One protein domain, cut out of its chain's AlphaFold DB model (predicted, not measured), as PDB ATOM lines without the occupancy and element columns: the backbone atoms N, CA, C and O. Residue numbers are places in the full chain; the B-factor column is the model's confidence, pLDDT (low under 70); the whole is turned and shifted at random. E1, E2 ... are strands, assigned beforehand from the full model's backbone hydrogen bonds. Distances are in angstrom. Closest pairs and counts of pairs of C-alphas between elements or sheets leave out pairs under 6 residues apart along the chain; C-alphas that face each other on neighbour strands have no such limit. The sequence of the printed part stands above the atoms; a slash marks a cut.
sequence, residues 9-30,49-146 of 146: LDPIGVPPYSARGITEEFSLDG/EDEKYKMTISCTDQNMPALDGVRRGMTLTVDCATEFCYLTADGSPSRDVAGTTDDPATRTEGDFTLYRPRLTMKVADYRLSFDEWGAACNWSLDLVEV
ATOM      1  N   LEU A   9     103.460 158.651 174.005       93.31
ATOM      2  CA  LEU A   9     104.728 159.161 173.497       93.31
ATOM      3  C   LEU A   9     105.794 158.907 174.561       93.31
ATOM      4  O   LEU A   9     105.754 159.533 175.616       93.31
ATOM      5  N   ASP A  10     106.737 158.010 174.309       92.88
ATOM      6  CA  ASP A  10     107.868 157.748 175.204       92.88
ATOM      7  C   ASP A  10     109.150 158.355 174.605       92.88
ATOM      8  O   ASP A  10     109.374 158.194 173.402       92.88
ATOM      9  N   PRO A  11     109.979 159.092 175.376       92.81
ATOM     10  CA  PRO A  11     109.940 159.289 176.834       92.81
ATOM     11  C   PRO A  11     109.213 160.559 177.317       92.81
ATOM     12  O   PRO A  11     109.290 160.898 178.496       92.81
ATOM     13  N   ILE A  12     108.568 161.316 176.426       90.75
ATOM     14  CA  ILE A  12     108.062 162.662 176.752       90.75
ATOM     15  C   ILE A  12     106.763 162.633 177.571       90.75
ATOM     16  O   ILE A  12     106.634 163.341 178.563       90.75
ATOM     17  N   GLY A  13     105.827 161.755 177.223       90.12
ATOM     18  CA  GLY A  13     104.514 161.629 177.845       90.12
ATOM     19  C   GLY A  13     103.464 162.609 177.308       90.12
ATOM     20  O   GLY A  13     103.764 163.660 176.735       90.12
ATOM     21  N   VAL A  14     102.195 162.254 177.525       91.00
ATOM     22  CA  VAL A  14     101.021 163.070 177.184       91.00
ATOM     23  C   VAL A  14     100.219 163.312 178.469       91.00
ATOM     24  O   VAL A  14      99.606 162.376 178.985       91.00
ATOM     25  N   PRO A  15     100.238 164.528 179.043       90.94
ATOM     26  CA  PRO A  15      99.533 164.803 180.284       90.94
ATOM     27  C   PRO A  15      98.016 164.939 180.061       90.94
ATOM     28  O   PRO A  15      97.566 165.206 178.939       90.94
ATOM     29  N   PRO A  16      97.204 164.812 181.129       90.25
ATOM     30  CA  PRO A  16      95.764 165.044 181.087       90.25
ATOM     31  C   PRO A  16      95.356 166.323 180.352       90.25
ATOM     32  O   PRO A  16      95.977 167.369 180.534       90.25
ATOM     33  N   TYR A  17      94.271 166.240 179.576       90.44
ATOM     34  CA  TYR A  17      93.708 167.362 178.810       90.44
ATOM     35  C   TYR A  17      94.672 167.981 177.783       90.44
ATOM     36  O   TYR A  17      94.633 169.189 177.556       90.44
ATOM     37  N   SER A  18      95.525 167.155 177.171       90.50
ATOM     38  CA  SER A  18      96.431 167.559 176.079       90.50
ATOM     39  C   SER A  18      96.173 166.804 174.769       90.50
ATOM     40  O   SER A  18      97.004 166.849 173.866       90.50
ATOM     41  N   ALA A  19      95.078 166.042 174.690       90.75
ATOM     42  CA  ALA A  19      94.835 165.061 173.624       90.75
ATOM     43  C   ALA A  19      93.355 164.929 173.210       90.75
ATOM     44  O   ALA A  19      92.993 164.002 172.486       90.75
ATOM     45  N   ARG A  20      92.463 165.823 173.657       88.94
ATOM     46  CA  ARG A  20      91.083 165.863 173.157       88.94
ATOM     47  C   ARG A  20      91.082 166.404 171.729       88.94
ATOM     48  O   ARG A  20      91.689 167.429 171.449       88.94
ATOM     49  N   GLY A  21      90.396 165.706 170.825       86.50
ATOM     50  CA  GLY A  21      90.392 166.065 169.402       86.50
ATOM     51  C   GLY A  21      91.738 165.829 168.710       86.50
ATOM     52  O   GLY A  21      92.069 166.543 167.769       86.50
ATOM     53  N   ILE A  22      92.528 164.868 169.198       93.38
ATOM     54  CA  ILE A  22      93.792 164.507 168.568       93.38
ATOM     55  C   ILE A  22      93.578 163.949 167.162       93.38
ATOM     56  O   ILE A  22      92.657 163.169 166.924       93.38
ATOM     57  N   THR A  23      94.441 164.364 166.245       96.62
ATOM     58  CA  THR A  23      94.477 163.895 164.862       96.62
ATOM     59  C   THR A  23      95.854 163.316 164.584       96.62
ATOM     60  O   THR A  23      96.863 163.949 164.899       96.62
ATOM     61  N   GLU A  24      95.886 162.120 164.004       97.19
ATOM     62  CA  GLU A  24      97.098 161.447 163.540       97.19
ATOM     63  C   GLU A  24      96.999 161.273 162.024       97.19
ATOM     64  O   GLU A  24      96.110 160.586 161.518       97.19
ATOM     65  N   GLU A  25      97.901 161.916 161.295       97.38
ATOM     66  CA  GLU A  25      98.001 161.806 159.844       97.38
ATOM     67  C   GLU A  25      99.242 160.994 159.485       97.38
ATOM     68  O   GLU A  25     100.324 161.258 160.009       97.38
ATOM     69  N   PHE A  26      99.091 160.028 158.578       95.88
ATOM     70  CA  PHE A  26     100.167 159.152 158.117       95.88
ATOM     71  C   PHE A  26     100.338 159.283 156.605       95.88
ATOM     72  O   PHE A  26      99.366 159.324 155.851       95.88
ATOM     73  N   SER A  27     101.586 159.310 156.154       94.00
ATOM     74  CA  SER A  27     101.968 159.237 154.742       94.00
ATOM     75  C   SER A  27     103.281 158.471 154.612       94.00
ATOM     76  O   SER A  27     103.969 158.281 155.609       94.00
ATOM     77  N   LEU A  28     103.631 158.004 153.416       91.69
ATOM     78  CA  LEU A  28     104.920 157.342 153.200       91.69
ATOM     79  C   LEU A  28     106.056 158.377 153.159       91.69
ATOM     80  O   LEU A  28     105.931 159.444 152.548       91.69
ATOM     81  N   ASP A  29     107.170 158.064 153.816       86.75
ATOM     82  CA  ASP A  29     108.428 158.806 153.780       86.75
ATOM     83  C   ASP A  29     109.263 158.390 152.575       86.75
ATOM     84  O   ASP A  29     110.411 157.986 152.698       86.75
ATOM     85  N   GLY A  30     108.658 158.495 151.395       77.75
ATOM     86  CA  GLY A  30     109.285 158.038 150.173       77.75
ATOM     87  C   GLY A  30     109.112 158.978 148.995       77.75
ATOM     88  O   GLY A  30     108.187 159.794 148.936       77.75
ATOM     89  N   GLU A  49     113.206 151.846 152.394       72.56
ATOM     90  CA  GLU A  49     113.070 153.105 153.135       72.56
ATOM     91  C   GLU A  49     111.810 153.869 152.716       72.56
ATOM     92  O   GLU A  49     111.182 154.492 153.570       72.56
ATOM     93  N   ASP A  50     111.371 153.748 151.460       77.19
ATOM     94  CA  ASP A  50     110.122 154.349 150.974       77.19
ATOM     95  C   ASP A  50     108.853 153.726 151.618       77.19
ATOM     96  O   ASP A  50     107.757 154.283 151.497       77.19
ATOM     97  N   GLU A  51     108.981 152.607 152.349       83.50
ATOM     98  CA  GLU A  51     107.905 151.982 153.144       83.50
ATOM     99  C   GLU A  51     107.728 152.590 154.551       83.50
ATOM    100  O   GLU A  51     106.787 152.236 155.275       83.50
ATOM    101  N   LYS A  52     108.636 153.481 154.966       92.19
ATOM    102  CA  LYS A  52     108.610 154.159 156.271       92.19
ATOM    103  C   LYS A  52     107.506 155.207 156.323       92.19
ATOM    104  O   LYS A  52     107.162 155.804 155.310       92.19
ATOM    105  N   TYR A  53     106.947 155.478 157.500       95.50
ATOM    106  CA  TYR A  53     105.918 156.511 157.651       95.50
ATOM    107  C   TYR A  53     106.480 157.890 158.025       95.50
ATOM    108  O   TYR A  53     107.255 158.032 158.969       95.50
ATOM    109  N   LYS A  54     105.977 158.941 157.370       95.81
ATOM    110  CA  LYS A  54     105.861 160.285 157.947       95.81
ATOM    111  C   LYS A  54     104.550 160.381 158.719       95.81
ATOM    112  O   LYS A  54     103.489 160.079 158.172       95.81
ATOM    113  N   MET A  55     104.614 160.865 159.954       97.31
ATOM    114  CA  MET A  55     103.449 161.043 160.817       97.31
ATOM    115  C   MET A  55     103.352 162.490 161.300       97.31
ATOM    116  O   MET A  55     104.349 163.076 161.713       97.31
ATOM    117  N   THR A  56     102.152 163.064 161.278       97.94
ATOM    118  CA  THR A  56     101.854 164.342 161.938       97.94
ATOM    119  C   THR A  56     100.797 164.110 163.002       97.94
ATOM    120  O   THR A  56      99.706 163.630 162.706       97.94
ATOM    121  N   ILE A  57     101.118 164.458 164.245       97.25
ATOM    122  CA  ILE A  57     100.168 164.445 165.356       97.25
ATOM    123  C   ILE A  57      99.797 165.886 165.660       97.25
ATOM    124  O   ILE A  57     100.685 166.717 165.840       97.25
ATOM    125  N   SER A  58      98.509 166.200 165.737       97.06
ATOM    126  CA  SER A  58      98.047 167.539 166.105       97.06
ATOM    127  C   SER A  58      96.861 167.498 167.054       97.06
ATOM    128  O   SER A  58      96.073 166.552 167.051       97.06
ATOM    129  N   CYS A  59      96.747 168.516 167.903       95.56
ATOM    130  CA  CYS A  59      95.645 168.634 168.846       95.56
ATOM    131  C   CYS A  59      95.480 170.083 169.325       95.56
ATOM    132  O   CYS A  59      96.446 170.846 169.429       95.56
ATOM    133  N   THR A  60      94.232 170.427 169.642       95.38
ATOM    134  CA  THR A  60      93.839 171.656 170.328       95.38
ATOM    135  C   THR A  60      93.107 171.277 171.611       95.38
ATOM    136  O   THR A  60      92.012 170.716 171.558       95.38
ATOM    137  N   ASP A  61      93.698 171.579 172.766       93.94
ATOM    138  CA  ASP A  61      93.142 171.218 174.076       93.94
ATOM    139  C   ASP A  61      93.493 172.260 175.162       93.94
ATOM    140  O   ASP A  61      93.880 173.384 174.855       93.94
ATOM    141  N   GLN A  62      93.314 171.927 176.444       92.38
ATOM    142  CA  GLN A  62      93.571 172.816 177.582       92.38
ATOM    143  C   GLN A  62      95.046 172.856 177.989       92.38
ATOM    144  O   GLN A  62      95.506 173.888 178.470       92.38
ATOM    145  N   ASN A  63      95.784 171.764 177.792       92.50
ATOM    146  CA  ASN A  63      97.180 171.621 178.193       92.50
ATOM    147  C   ASN A  63      98.084 171.259 177.006       92.50
ATOM    148  O   ASN A  63      97.634 170.787 175.962       92.50
ATOM    149  N   MET A  64      99.385 171.482 177.198       91.88
ATOM    150  CA  MET A  64     100.433 171.103 176.253       91.88
ATOM    151  C   MET A  64     100.969 169.696 176.561       91.88
ATOM    152  O   MET A  64     101.104 169.345 177.736       91.88
ATOM    153  N   PRO A  65     101.372 168.916 175.543       92.19
ATOM    154  CA  PRO A  65     102.213 167.741 175.746       92.19
ATOM    155  C   PRO A  65     103.575 168.147 176.318       92.19
ATOM    156  O   PRO A  65     103.987 169.308 176.242       92.19
ATOM    157  N   ALA A  66     104.311 167.180 176.858       93.81
ATOM    158  CA  ALA A  66     105.625 167.400 177.455       93.81
ATOM    159  C   ALA A  66     106.732 167.573 176.391       93.81
ATOM    160  O   ALA A  66     107.710 166.836 176.347       93.81
ATOM    161  N   LEU A  67     106.571 168.567 175.512       92.94
ATOM    162  CA  LEU A  67     107.503 168.881 174.423       92.94
ATOM    163  C   LEU A  67     108.700 169.745 174.863       92.94
ATOM    164  O   LEU A  67     109.561 170.063 174.040       92.94
ATOM    165  N   ASP A  68     108.796 170.125 176.140       92.69
ATOM    166  CA  ASP A  68     109.971 170.842 176.644       92.69
ATOM    167  C   ASP A  68     111.224 169.951 176.587       92.69
ATOM    168  O   ASP A  68     111.226 168.805 177.031       92.69
ATOM    169  N   GLY A  69     112.301 170.474 176.001       90.62
ATOM    170  CA  GLY A  69     113.543 169.732 175.772       90.62
ATOM    171  C   GLY A  69     113.528 168.775 174.574       90.62
ATOM    172  O   GLY A  69     114.573 168.185 174.281       90.62
ATOM    173  N   VAL A  70     112.412 168.657 173.846       94.25
ATOM    174  CA  VAL A  70     112.336 167.871 172.607       94.25
ATOM    175  C   VAL A  70     113.176 168.521 171.513       94.25
ATOM    176  O   VAL A  70     113.175 169.736 171.321       94.25
ATOM    177  N   ARG A  71     113.941 167.701 170.791       94.88
ATOM    178  CA  ARG A  71     114.863 168.156 169.745       94.88
ATOM    179  C   ARG A  71     114.662 167.351 168.479       94.88
ATOM    180  O   ARG A  71     114.399 166.153 168.537       94.88
ATOM    181  N   ARG A  72     114.890 168.000 167.337       96.69
ATOM    182  CA  ARG A  72     114.962 167.310 166.048       96.69
ATOM    183  C   ARG A  72     115.977 166.166 166.113       96.69
ATOM    184  O   ARG A  72     117.061 166.324 166.674       96.69
ATOM    185  N   GLY A  73     115.609 165.018 165.554       96.31
ATOM    186  CA  GLY A  73     116.403 163.789 165.552       96.31
ATOM    187  C   GLY A  73     116.299 162.933 166.820       96.31
ATOM    188  O   GLY A  73     116.832 161.818 166.813       96.31
ATOM    189  N   MET A  74     115.619 163.405 167.873       97.12
ATOM    190  CA  MET A  74     115.303 162.596 169.055       97.12
ATOM    191  C   MET A  74     114.401 161.428 168.655       97.12
ATOM    192  O   MET A  74     113.453 161.622 167.899       97.12
ATOM    193  N   THR A  75     114.710 160.229 169.147       97.62
ATOM    194  CA  THR A  75     113.884 159.042 168.916       97.62
ATOM    195  C   THR A  75     112.784 158.969 169.968       97.62
ATOM    196  O   THR A  75     113.069 159.097 171.159       97.62
ATOM    197  N   LEU A  76     111.556 158.755 169.514       96.06
ATOM    198  CA  LEU A  76     110.368 158.523 170.316       96.06
ATOM    199  C   LEU A  76     109.778 157.159 169.964       96.06
ATOM    200  O   LEU A  76     109.809 156.739 168.806       96.06
ATOM    201  N   THR A  77     109.195 156.497 170.955       95.94
ATOM    202  CA  THR A  77     108.261 155.400 170.701       95.94
ATOM    203  C   THR A  77     106.843 155.943 170.770       95.94
ATOM    204  O   THR A  77     106.464 156.576 171.758       95.94
ATOM    205  N   VAL A  78     106.078 155.700 169.710       95.38
ATOM    206  CA  VAL A  78     104.704 156.167 169.551       95.38
ATOM    207  C   VAL A  78     103.786 154.958 169.550       95.38
ATOM    208  O   VAL A  78     103.812 154.175 168.606       95.38
ATOM    209  N   ASP A  79     102.981 154.803 170.597       94.75
ATOM    210  CA  ASP A  79     101.824 153.909 170.545       94.75
ATOM    211  C   ASP A  79     100.646 154.743 170.026       94.75
ATOM    212  O   ASP A  79     100.156 155.629 170.734       94.75
ATOM    213  N   CYS A  80     100.224 154.500 168.785       94.38
ATOM    214  CA  CYS A  80      99.224 155.327 168.110       94.38
ATOM    215  C   CYS A  80      97.824 155.173 168.728       94.38
ATOM    216  O   CYS A  80      97.467 154.140 169.313       94.38
ATOM    217  N   ALA A  81      96.999 156.207 168.568       93.06
ATOM    218  CA  ALA A  81      95.571 156.141 168.871       93.06
ATOM    219  C   ALA A  81      94.765 155.521 167.712       93.06
ATOM    220  O   ALA A  81      93.769 154.840 167.954       93.06
ATOM    221  N   THR A  82      95.210 155.734 166.474       94.50
ATOM    222  CA  THR A  82      94.615 155.213 165.238       94.50
ATOM    223  C   THR A  82      94.750 153.699 165.145       94.50
ATOM    224  O   THR A  82      95.796 153.134 165.458       94.50
ATOM    225  N   GLU A  83      93.697 153.035 164.669       95.06
ATOM    226  CA  GLU A  83      93.727 151.610 164.352       95.06
ATOM    227  C   GLU A  83      94.066 151.390 162.870       95.06
ATOM    228  O   GLU A  83      93.433 151.957 161.979       95.06
ATOM    229  N   PHE A  84      95.033 150.519 162.601       96.00
ATOM    230  CA  PHE A  84      95.242 149.900 161.295       96.00
ATOM    231  C   PHE A  84      94.462 148.590 161.213       96.00
ATOM    232  O   PHE A  84      94.033 148.042 162.225       96.00
ATOM    233  N   CYS A  85      94.256 148.087 159.997       96.56
ATOM    234  CA  CYS A  85      93.376 146.954 159.743       96.56
ATOM    235  C   CYS A  85      93.995 145.988 158.732       96.56
ATOM    236  O   CYS A  85      94.580 146.415 157.736       96.56
ATOM    237  N   TYR A  86      93.834 144.690 158.979       96.81
ATOM    238  CA  TYR A  86      94.202 143.627 158.050       96.81
ATOM    239  C   TYR A  86      93.160 142.500 158.059       96.81
ATOM    240  O   TYR A  86      92.373 142.348 158.998       96.81
ATOM    241  N   LEU A  87      93.145 141.696 156.992       97.50
ATOM    242  CA  LEU A  87      92.274 140.526 156.894       97.50
ATOM    243  C   LEU A  87      92.776 139.424 157.835       97.50
ATOM    244  O   LEU A  87      93.910 138.979 157.716       97.50
ATOM    245  N   THR A  88      91.928 138.948 158.738       95.81
ATOM    246  CA  THR A  88      92.302 137.996 159.799       95.81
ATOM    247  C   THR A  88      92.726 136.634 159.256       95.81
ATOM    248  O   THR A  88      93.565 135.978 159.862       95.81
ATOM    249  N   ALA A  89      92.149 136.200 158.131       95.12
ATOM    250  CA  ALA A  89      92.384 134.865 157.581       95.12
ATOM    251  C   ALA A  89      93.857 134.624 157.206       95.12
ATOM    252  O   ALA A  89      94.401 133.582 157.558       95.12
ATOM    253  N   ASP A  90      94.490 135.604 156.551       93.38
ATOM    254  CA  ASP A  90      95.831 135.463 155.962       93.38
ATOM    255  C   ASP A  90      96.757 136.659 156.260       93.38
ATOM    256  O   ASP A  90      97.850 136.771 155.705       93.38
ATOM    257  N   GLY A  91      96.315 137.593 157.102       93.56
ATOM    258  CA  GLY A  91      97.045 138.809 157.431       93.56
ATOM    259  C   GLY A  91      97.683 138.774 158.816       93.56
ATOM    260  O   GLY A  91      97.342 137.980 159.691       93.56
ATOM    261  N   SER A  92      98.616 139.693 159.017       95.19
ATOM    262  CA  SER A  92      99.256 139.965 160.300       95.19
ATOM    263  C   SER A  92      99.557 141.465 160.383       95.19
ATOM    264  O   SER A  92      99.566 142.133 159.342       95.19
ATOM    265  N   PRO A  93      99.744 142.030 161.586       94.88
ATOM    266  CA  PRO A  93     100.074 143.441 161.709       94.88
ATOM    267  C   PRO A  93     101.427 143.722 161.036       94.88
ATOM    268  O   PRO A  93     102.405 143.016 161.265       94.88
ATOM    269  N   SER A  94     101.476 144.752 160.188       93.38
ATOM    270  CA  SER A  94     102.687 145.183 159.468       93.38
ATOM    271  C   SER A  94     103.687 145.941 160.345       93.38
ATOM    272  O   SER A  94     104.813 146.208 159.922       93.38
ATOM    273  N   ARG A  95     103.259 146.329 161.545       94.50
ATOM    274  CA  ARG A  95     104.036 147.028 162.566       94.50
ATOM    275  C   ARG A  95     103.787 146.370 163.911       94.50
ATOM    276  O   ARG A  95     102.778 145.688 164.092       94.50
ATOM    277  N   ASP A  96     104.689 146.598 164.856       94.62
ATOM    278  CA  ASP A  96     104.495 146.115 166.216       94.62
ATOM    279  C   ASP A  96     103.174 146.645 166.780       94.62
ATOM    280  O   ASP A  96     102.738 147.756 166.480       94.62
ATOM    281  N   VAL A  97     102.504 145.833 167.588       94.38
ATOM    282  CA  VAL A  97     101.242 146.224 168.215       94.38
ATOM    283  C   VAL A  97     101.545 147.088 169.439       94.38
ATOM    284  O   VAL A  97     102.428 146.752 170.233       94.38
ATOM    285  N   ALA A  98     100.800 148.182 169.614       92.06
ATOM    286  CA  ALA A  98     100.858 149.028 170.802       92.06
ATOM    287  C   ALA A  98     100.740 148.176 172.072       92.06
ATOM    288  O   ALA A  98      99.837 147.355 172.225       92.06
ATOM    289  N   GLY A  99     101.692 148.350 172.983       74.81
ATOM    290  CA  GLY A  99     101.848 147.468 174.130       74.81
ATOM    291  C   GLY A  99     101.640 148.223 175.422       74.81
ATOM    292  O   GLY A  99     102.524 148.971 175.816       74.81
ATOM    293  N   THR A 100     100.506 148.015 176.094       56.38
ATOM    294  CA  THR A 100     100.318 148.262 177.538       56.38
ATOM    295  C   THR A 100      98.949 147.760 178.005       56.38
ATOM    296  O   THR A 100      98.031 147.548 177.223       56.38
ATOM    297  N   THR A 101      98.868 147.478 179.301       52.28
ATOM    298  CA  THR A 101      98.042 146.446 179.947       52.28
ATOM    299  C   THR A 101      96.571 146.780 180.183       52.28
ATOM    300  O   THR A 101      95.850 145.912 180.674       52.28
ATOM    301  N   ASP A 102      96.127 147.993 179.853       59.50
ATOM    302  CA  ASP A 102      94.846 148.506 180.356       59.50
ATOM    303  C   ASP A 102      93.748 148.555 179.277       59.50
ATOM    304  O   ASP A 102      92.583 148.335 179.602       59.50
ATOM    305  N   ASP A 103      94.114 148.717 177.997       68.56
ATOM    306  CA  ASP A 103      93.190 148.677 176.854       68.56
ATOM    307  C   ASP A 103      93.697 147.702 175.784       68.56
ATOM    308  O   ASP A 103      94.867 147.782 175.393       68.56
ATOM    309  N   PRO A 104      92.844 146.805 175.252       81.38
ATOM    310  CA  PRO A 104      93.262 145.900 174.195       81.38
ATOM    311  C   PRO A 104      93.657 146.714 172.958       81.38
ATOM    312  O   PRO A 104      92.839 147.395 172.345       81.38
ATOM    313  N   ALA A 105      94.928 146.634 172.572       89.81
ATOM    314  CA  ALA A 105      95.447 147.268 171.360       89.81
ATOM    315  C   ALA A 105      95.052 146.531 170.071       89.81
ATOM    316  O   ALA A 105      95.522 146.892 168.996       89.81
ATOM    317  N   THR A 106      94.211 145.503 170.183       93.19
ATOM    318  CA  THR A 106      93.701 144.693 169.078       93.19
ATOM    319  C   THR A 106      92.227 144.384 169.284       93.19
ATOM    320  O   THR A 106      91.825 144.029 170.396       93.19
ATOM    321  N   ARG A 107      91.442 144.397 168.210       93.75
ATOM    322  CA  ARG A 107      90.063 143.897 168.198       93.75
ATOM    323  C   ARG A 107      89.733 143.247 166.859       93.75
ATOM    324  O   ARG A 107      90.305 143.604 165.837       93.75
ATOM    325  N   THR A 108      88.779 142.325 166.859       95.50
ATOM    326  CA  THR A 108      88.309 141.653 165.639       95.50
ATOM    327  C   THR A 108      86.882 142.082 165.330       95.50
ATOM    328  O   THR A 108      86.041 142.155 166.226       95.50
ATOM    329  N   GLU A 109      86.606 142.353 164.059       95.38
ATOM    330  CA  GLU A 109      85.288 142.710 163.546       95.38
ATOM    331  C   GLU A 109      85.030 141.962 162.232       95.38
ATOM    332  O   GLU A 109      85.584 142.286 161.182       95.38
ATOM    333  N   GLY A 110      84.202 140.915 162.302       96.12
ATOM    334  CA  GLY A 110      83.991 140.003 161.178       96.12
ATOM    335  C   GLY A 110      85.301 139.340 160.752       96.12
ATOM    336  O   GLY A 110      85.992 138.747 161.579       96.12
ATOM    337  N   ASP A 111      85.646 139.479 159.473       97.06
ATOM    338  CA  ASP A 111      86.876 138.924 158.903       97.06
ATOM    339  C   ASP A 111      88.104 139.824 159.124       97.06
ATOM    340  O   ASP A 111      89.212 139.462 158.733       97.06
ATOM    341  N   PHE A 112      87.957 140.984 159.767       97.69
ATOM    342  CA  PHE A 112      89.028 141.966 159.936       97.69
ATOM    343  C   PHE A 112      89.569 141.995 161.361       97.69
ATOM    344  O   PHE A 112      88.810 141.937 162.327       97.69
ATOM    345  N   THR A 113      90.885 142.143 161.491       97.06
ATOM    346  CA  THR A 113      91.536 142.451 162.763       97.06
ATOM    347  C   THR A 113      92.094 143.861 162.691       97.06
ATOM    348  O   THR A 113      92.849 144.206 161.781       97.06
ATOM    349  N   LEU A 114      91.689 144.675 163.657       96.69
ATOM    350  CA  LEU A 114      92.159 146.030 163.849       96.69
ATOM    351  C   LEU A 114      93.171 146.050 164.984       96.69
ATOM    352  O   LEU A 114      93.000 145.351 165.985       96.69
ATOM    353  N   TYR A 115      94.221 146.844 164.827       95.88
ATOM    354  CA  TYR A 115      95.257 147.000 165.834       95.88
ATOM    355  C   TYR A 115      95.795 148.424 165.853       95.88
ATOM    356  O   TYR A 115      95.827 149.095 164.825       95.88
ATOM    357  N   ARG A 116      96.259 148.886 167.010       95.38
ATOM    358  CA  ARG A 116      96.975 150.162 167.117       95.38
ATOM    359  C   ARG A 116      98.467 149.917 166.891       95.38
ATOM    360  O   ARG A 116      99.032 149.096 167.619       95.38
ATOM    361  N   PRO A 117      99.112 150.560 165.903       96.00
ATOM    362  CA  PRO A 117     100.528 150.354 165.647       96.00
ATOM    363  C   PRO A 117     101.395 151.046 166.706       96.00
ATOM    364  O   PRO A 117     101.062 152.114 167.223       96.00
ATOM    365  N   ARG A 118     102.536 150.425 166.995       95.81
ATOM    366  CA  ARG A 118     103.659 150.970 167.746       95.81
ATOM    367  C   ARG A 118     104.777 151.282 166.773       95.81
ATOM    368  O   ARG A 118     105.280 150.385 166.102       95.81
ATOM    369  N   LEU A 119     105.181 152.542 166.720       96.38
ATOM    370  CA  LEU A 119     106.172 153.019 165.767       96.38
ATOM    371  C   LEU A 119     107.379 153.617 166.489       96.38
ATOM    372  O   LEU A 119     107.242 154.333 167.483       96.38
ATOM    373  N   THR A 120     108.573 153.340 165.969       97.00
ATOM    374  CA  THR A 120     109.803 154.011 166.403       97.00
ATOM    375  C   THR A 120     110.077 155.163 165.449       97.00
ATOM    376  O   THR A 120     110.282 154.959 164.259       97.00
ATOM    377  N   MET A 121     110.049 156.382 165.976       97.44
ATOM    378  CA  MET A 121     109.975 157.612 165.194       97.44
ATOM    379  C   MET A 121     111.074 158.590 165.594       97.44
ATOM    380  O   MET A 121     111.431 158.686 166.764       97.44
ATOM    381  N   LYS A 122     111.582 159.380 164.654       97.56
ATOM    382  CA  LYS A 122     112.409 160.559 164.909       97.56
ATOM    383  C   LYS A 122     111.585 161.829 164.826       97.56
ATOM    384  O   LYS A 122     110.805 162.012 163.900       97.56
ATOM    385  N   VAL A 123     111.837 162.748 165.754       97.62
ATOM    386  CA  VAL A 123     111.273 164.103 165.714       97.62
ATOM    387  C   VAL A 123     111.832 164.861 164.517       97.62
ATOM    388  O   VAL A 123     113.034 165.130 164.457       97.62
ATOM    389  N   ALA A 124     110.960 165.239 163.587       97.12
ATOM    390  CA  ALA A 124     111.295 166.092 162.455       97.12
ATOM    391  C   ALA A 124     111.090 167.574 162.795       97.12
ATOM    392  O   ALA A 124     111.976 168.393 162.539       97.12
ATOM    393  N   ASP A 125     109.956 167.913 163.411       97.00
ATOM    394  CA  ASP A 125     109.616 169.272 163.839       97.00
ATOM    395  C   ASP A 125     108.494 169.259 164.890       97.00
ATOM    396  O   ASP A 125     107.833 168.243 165.084       97.00
ATOM    397  N   TYR A 126     108.254 170.382 165.564       96.31
ATOM    398  CA  TYR A 126     107.037 170.575 166.355       96.31
ATOM    399  C   TYR A 126     106.646 172.051 166.392       96.31
ATOM    400  O   TYR A 126     107.482 172.942 166.220       96.31
ATOM    401  N   ARG A 127     105.363 172.327 166.627       96.44
ATOM    402  CA  ARG A 127     104.823 173.690 166.722       96.44
ATOM    403  C   ARG A 127     103.946 173.798 167.954       96.44
ATOM    404  O   ARG A 127     103.171 172.892 168.233       96.44
ATOM    405  N   LEU A 128     104.073 174.908 168.673       96.00
ATOM    406  CA  LEU A 128     103.278 175.233 169.856       96.00
ATOM    407  C   LEU A 128     102.660 176.616 169.667       96.00
ATOM    408  O   LEU A 128     103.339 177.544 169.225       96.00
ATOM    409  N   SER A 129     101.392 176.772 170.028       96.19
ATOM    410  CA  SER A 129     100.742 178.080 170.113       96.19
ATOM    411  C   SER A 129      99.676 178.085 171.201       96.19
ATOM    412  O   SER A 129      99.092 177.050 171.516       96.19
ATOM    413  N   PHE A 130      99.421 179.255 171.772       96.56
ATOM    414  CA  PHE A 130      98.415 179.433 172.807       96.56
ATOM    415  C   PHE A 130      97.491 180.585 172.422       96.56
ATOM    416  O   PHE A 130      97.947 181.718 172.255       96.56
ATOM    417  N   ASP A 131      96.205 180.281 172.260       96.19
ATOM    418  CA  ASP A 131      95.152 181.289 172.190       96.19
ATOM    419  C   ASP A 131      94.733 181.636 173.620       96.19
ATOM    420  O   ASP A 131      93.990 180.895 174.266       96.19
ATOM    421  N   GLU A 132      95.244 182.764 174.114       95.44
ATOM    422  CA  GLU A 132      95.002 183.234 175.478       95.44
ATOM    423  C   GLU A 132      93.515 183.476 175.755       95.44
ATOM    424  O   GLU A 132      93.031 183.147 176.838       95.44
ATOM    425  N   TRP A 133      92.772 184.014 174.783       94.44
ATOM    426  CA  TRP A 133      91.363 184.347 174.984       94.44
ATOM    427  C   TRP A 133      90.470 183.107 174.904       94.44
ATOM    428  O   TRP A 133      89.532 182.962 175.689       94.44
ATOM    429  N   GLY A 134      90.778 182.197 173.979       93.19
ATOM    430  CA  GLY A 134      90.118 180.896 173.867       93.19
ATOM    431  C   GLY A 134      90.541 179.883 174.936       93.19
ATOM    432  O   GLY A 134      89.912 178.831 175.042       93.19
ATOM    433  N   ALA A 135      91.589 180.185 175.715       91.19
ATOM    434  CA  ALA A 135      92.264 179.257 176.622       91.19
ATOM    435  C   ALA A 135      92.625 177.924 175.934       91.19
ATOM    436  O   ALA A 135      92.445 176.845 176.507       91.19
ATOM    437  N   ALA A 136      93.105 178.008 174.690       94.25
ATOM    438  CA  ALA A 136      93.367 176.855 173.836       94.25
ATOM    439  C   ALA A 136      94.867 176.687 173.573       94.25
ATOM    440  O   ALA A 136      95.525 177.548 172.983       94.25
ATOM    441  N   CYS A 137      95.399 175.548 173.998       95.44
ATOM    442  CA  CYS A 137      96.740 175.079 173.690       95.44
ATOM    443  C   CYS A 137      96.698 174.283 172.385       95.44
ATOM    444  O   CYS A 137      96.084 173.217 172.334       95.44
ATOM    445  N   ASN A 138      97.360 174.780 171.341       96.00
ATOM    446  CA  ASN A 138      97.487 174.069 170.072       96.00
ATOM    447  C   ASN A 138      98.913 173.568 169.905       96.00
ATOM    448  O   ASN A 138      99.872 174.338 170.049       96.00
ATOM    449  N   TRP A 139      99.047 172.304 169.531       96.00
ATOM    450  CA  TRP A 139     100.341 171.705 169.263       96.00
ATOM    451  C   TRP A 139     100.304 170.801 168.036       96.00
ATOM    452  O   TRP A 139      99.277 170.207 167.704       96.00
ATOM    453  N   SER A 140     101.450 170.705 167.364       97.12
ATOM    454  CA  SER A 140     101.710 169.691 166.350       97.12
ATOM    455  C   SER A 140     103.094 169.082 166.549       97.12
ATOM    456  O   SER A 140     104.018 169.773 166.982       97.12
ATOM    457  N   LEU A 141     103.237 167.801 166.225       97.62
ATOM    458  CA  LEU A 141     104.481 167.046 166.271       97.62
ATOM    459  C   LEU A 141     104.634 166.279 164.956       97.62
ATOM    460  O   LEU A 141     103.814 165.417 164.642       97.62
ATOM    461  N   ASP A 142     105.695 166.596 164.221       98.06
ATOM    462  CA  ASP A 142     106.023 165.991 162.936       98.06
ATOM    463  C   ASP A 142     107.115 164.933 163.172       98.06
ATOM    464  O   ASP A 142     108.147 165.206 163.802       98.06
ATOM    465  N   LEU A 143     106.890 163.719 162.676       98.06
ATOM    466  CA  LEU A 143     107.673 162.520 162.962       98.06
ATOM    467  C   LEU A 143     107.992 161.736 161.686       98.06
ATOM    468  O   LEU A 143     107.237 161.773 160.715       98.06
ATOM    469  N   VAL A 144     109.109 161.012 161.710       97.31
ATOM    470  CA  VAL A 144     109.578 160.150 160.615       97.31
ATOM    471  C   VAL A 144     110.011 158.796 161.175       97.31
ATOM    472  O   VAL A 144     110.794 158.766 162.123       97.31
ATOM    473  N   GLU A 145     109.516 157.693 160.620       96.31
ATOM    474  CA  GLU A 145     109.856 156.330 161.050       96.31
ATOM    475  C   GLU A 145     111.352 156.039 160.869       96.31
ATOM    476  O   GLU A 145     111.993 156.556 159.951       96.31
ATOM    477  N   VAL A 146     111.926 155.234 161.769       92.12
ATOM    478  CA  VAL A 146     113.352 154.858 161.754       92.12
ATOM    479  C   VAL A 146     113.555 153.483 161.155       92.12
ATOM    480  O   VAL A 146     112.894 152.540 161.632       92.12
TER     481      VAL A 146
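Overview. This is residues 9 to 30 and 49 to 146 of the 146 residues of an uncharacterized protein of Mesorhizobium sp. LNHC221B00 (UniProt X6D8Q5). A twisted, curled sheet of five strands, E1 E2 E8 E7 E3, makes the larger lobe, and a small sheet of three strands, E4 E6 E5, makes a second lobe at one end of the long axis. E6 runs on into the long, sharply bent E7, which joins the lobes. The printed part has 120 residues, no named helix and eight named strands, E1 to E8 in chain order; both sheets are all antiparallel. The class is all strand, with 57 residues, under half, in named strands. The whole is compact, with a radius of gyration of the C-alphas of 15.5 A, and elongated, spanning 52 by 30 by 23 A.

Arrangement. Residues 9 to 10 pair antiparallel with residues 77 to 78 of E3 (residues 75 to 79). E1 (residues 23 to 28), an edge strand, is antiparallel to E2 (residues 53 to 61), with N 25 and O 56 2.9 A apart. E2 is antiparallel to E8 (residues 136 to 145), with N 57 and O 141 at 2.9 A. E8 forms a hairpin with E7 (residues 117 to 131), with N 129 and O 138 at 2.9 A. E7 bends by 98 degrees at residue 120, and its other neighbour is the edge strand E3, with N 78 and O 119 at 2.9 A. In the small sheet, E4 (residues 84 to 87) is antiparallel to E6 (residues 112 to 115), with N 86 and O 113 at 3.0 A. E6 forms a hairpin with E5 (residues 106 to 109), with N 114 and O 107 at 2.8 A. E1 and E4 are apart.

Along the chain. E1 begins at C-alpha 23, (94.477, 163.895, 164.862). E2 is 25.5 A long, E7 32.1 A and E8 29.3 A. E8 ends at C-alpha 145, (109.856, 156.330, 161.050).

Size, cuts and confidence. The C-alphas of Asp 90 and Trp 133 are the two farthest apart, 52.6 A. Residues 31 to 48 are not printed; C-alphas 30 and 49 are 6.9 A apart across the cut. The links E2 to E3 and E4 to E5 are long. Mean pLDDT of the printed part is 92.7; residues 100 to 103 are under 70.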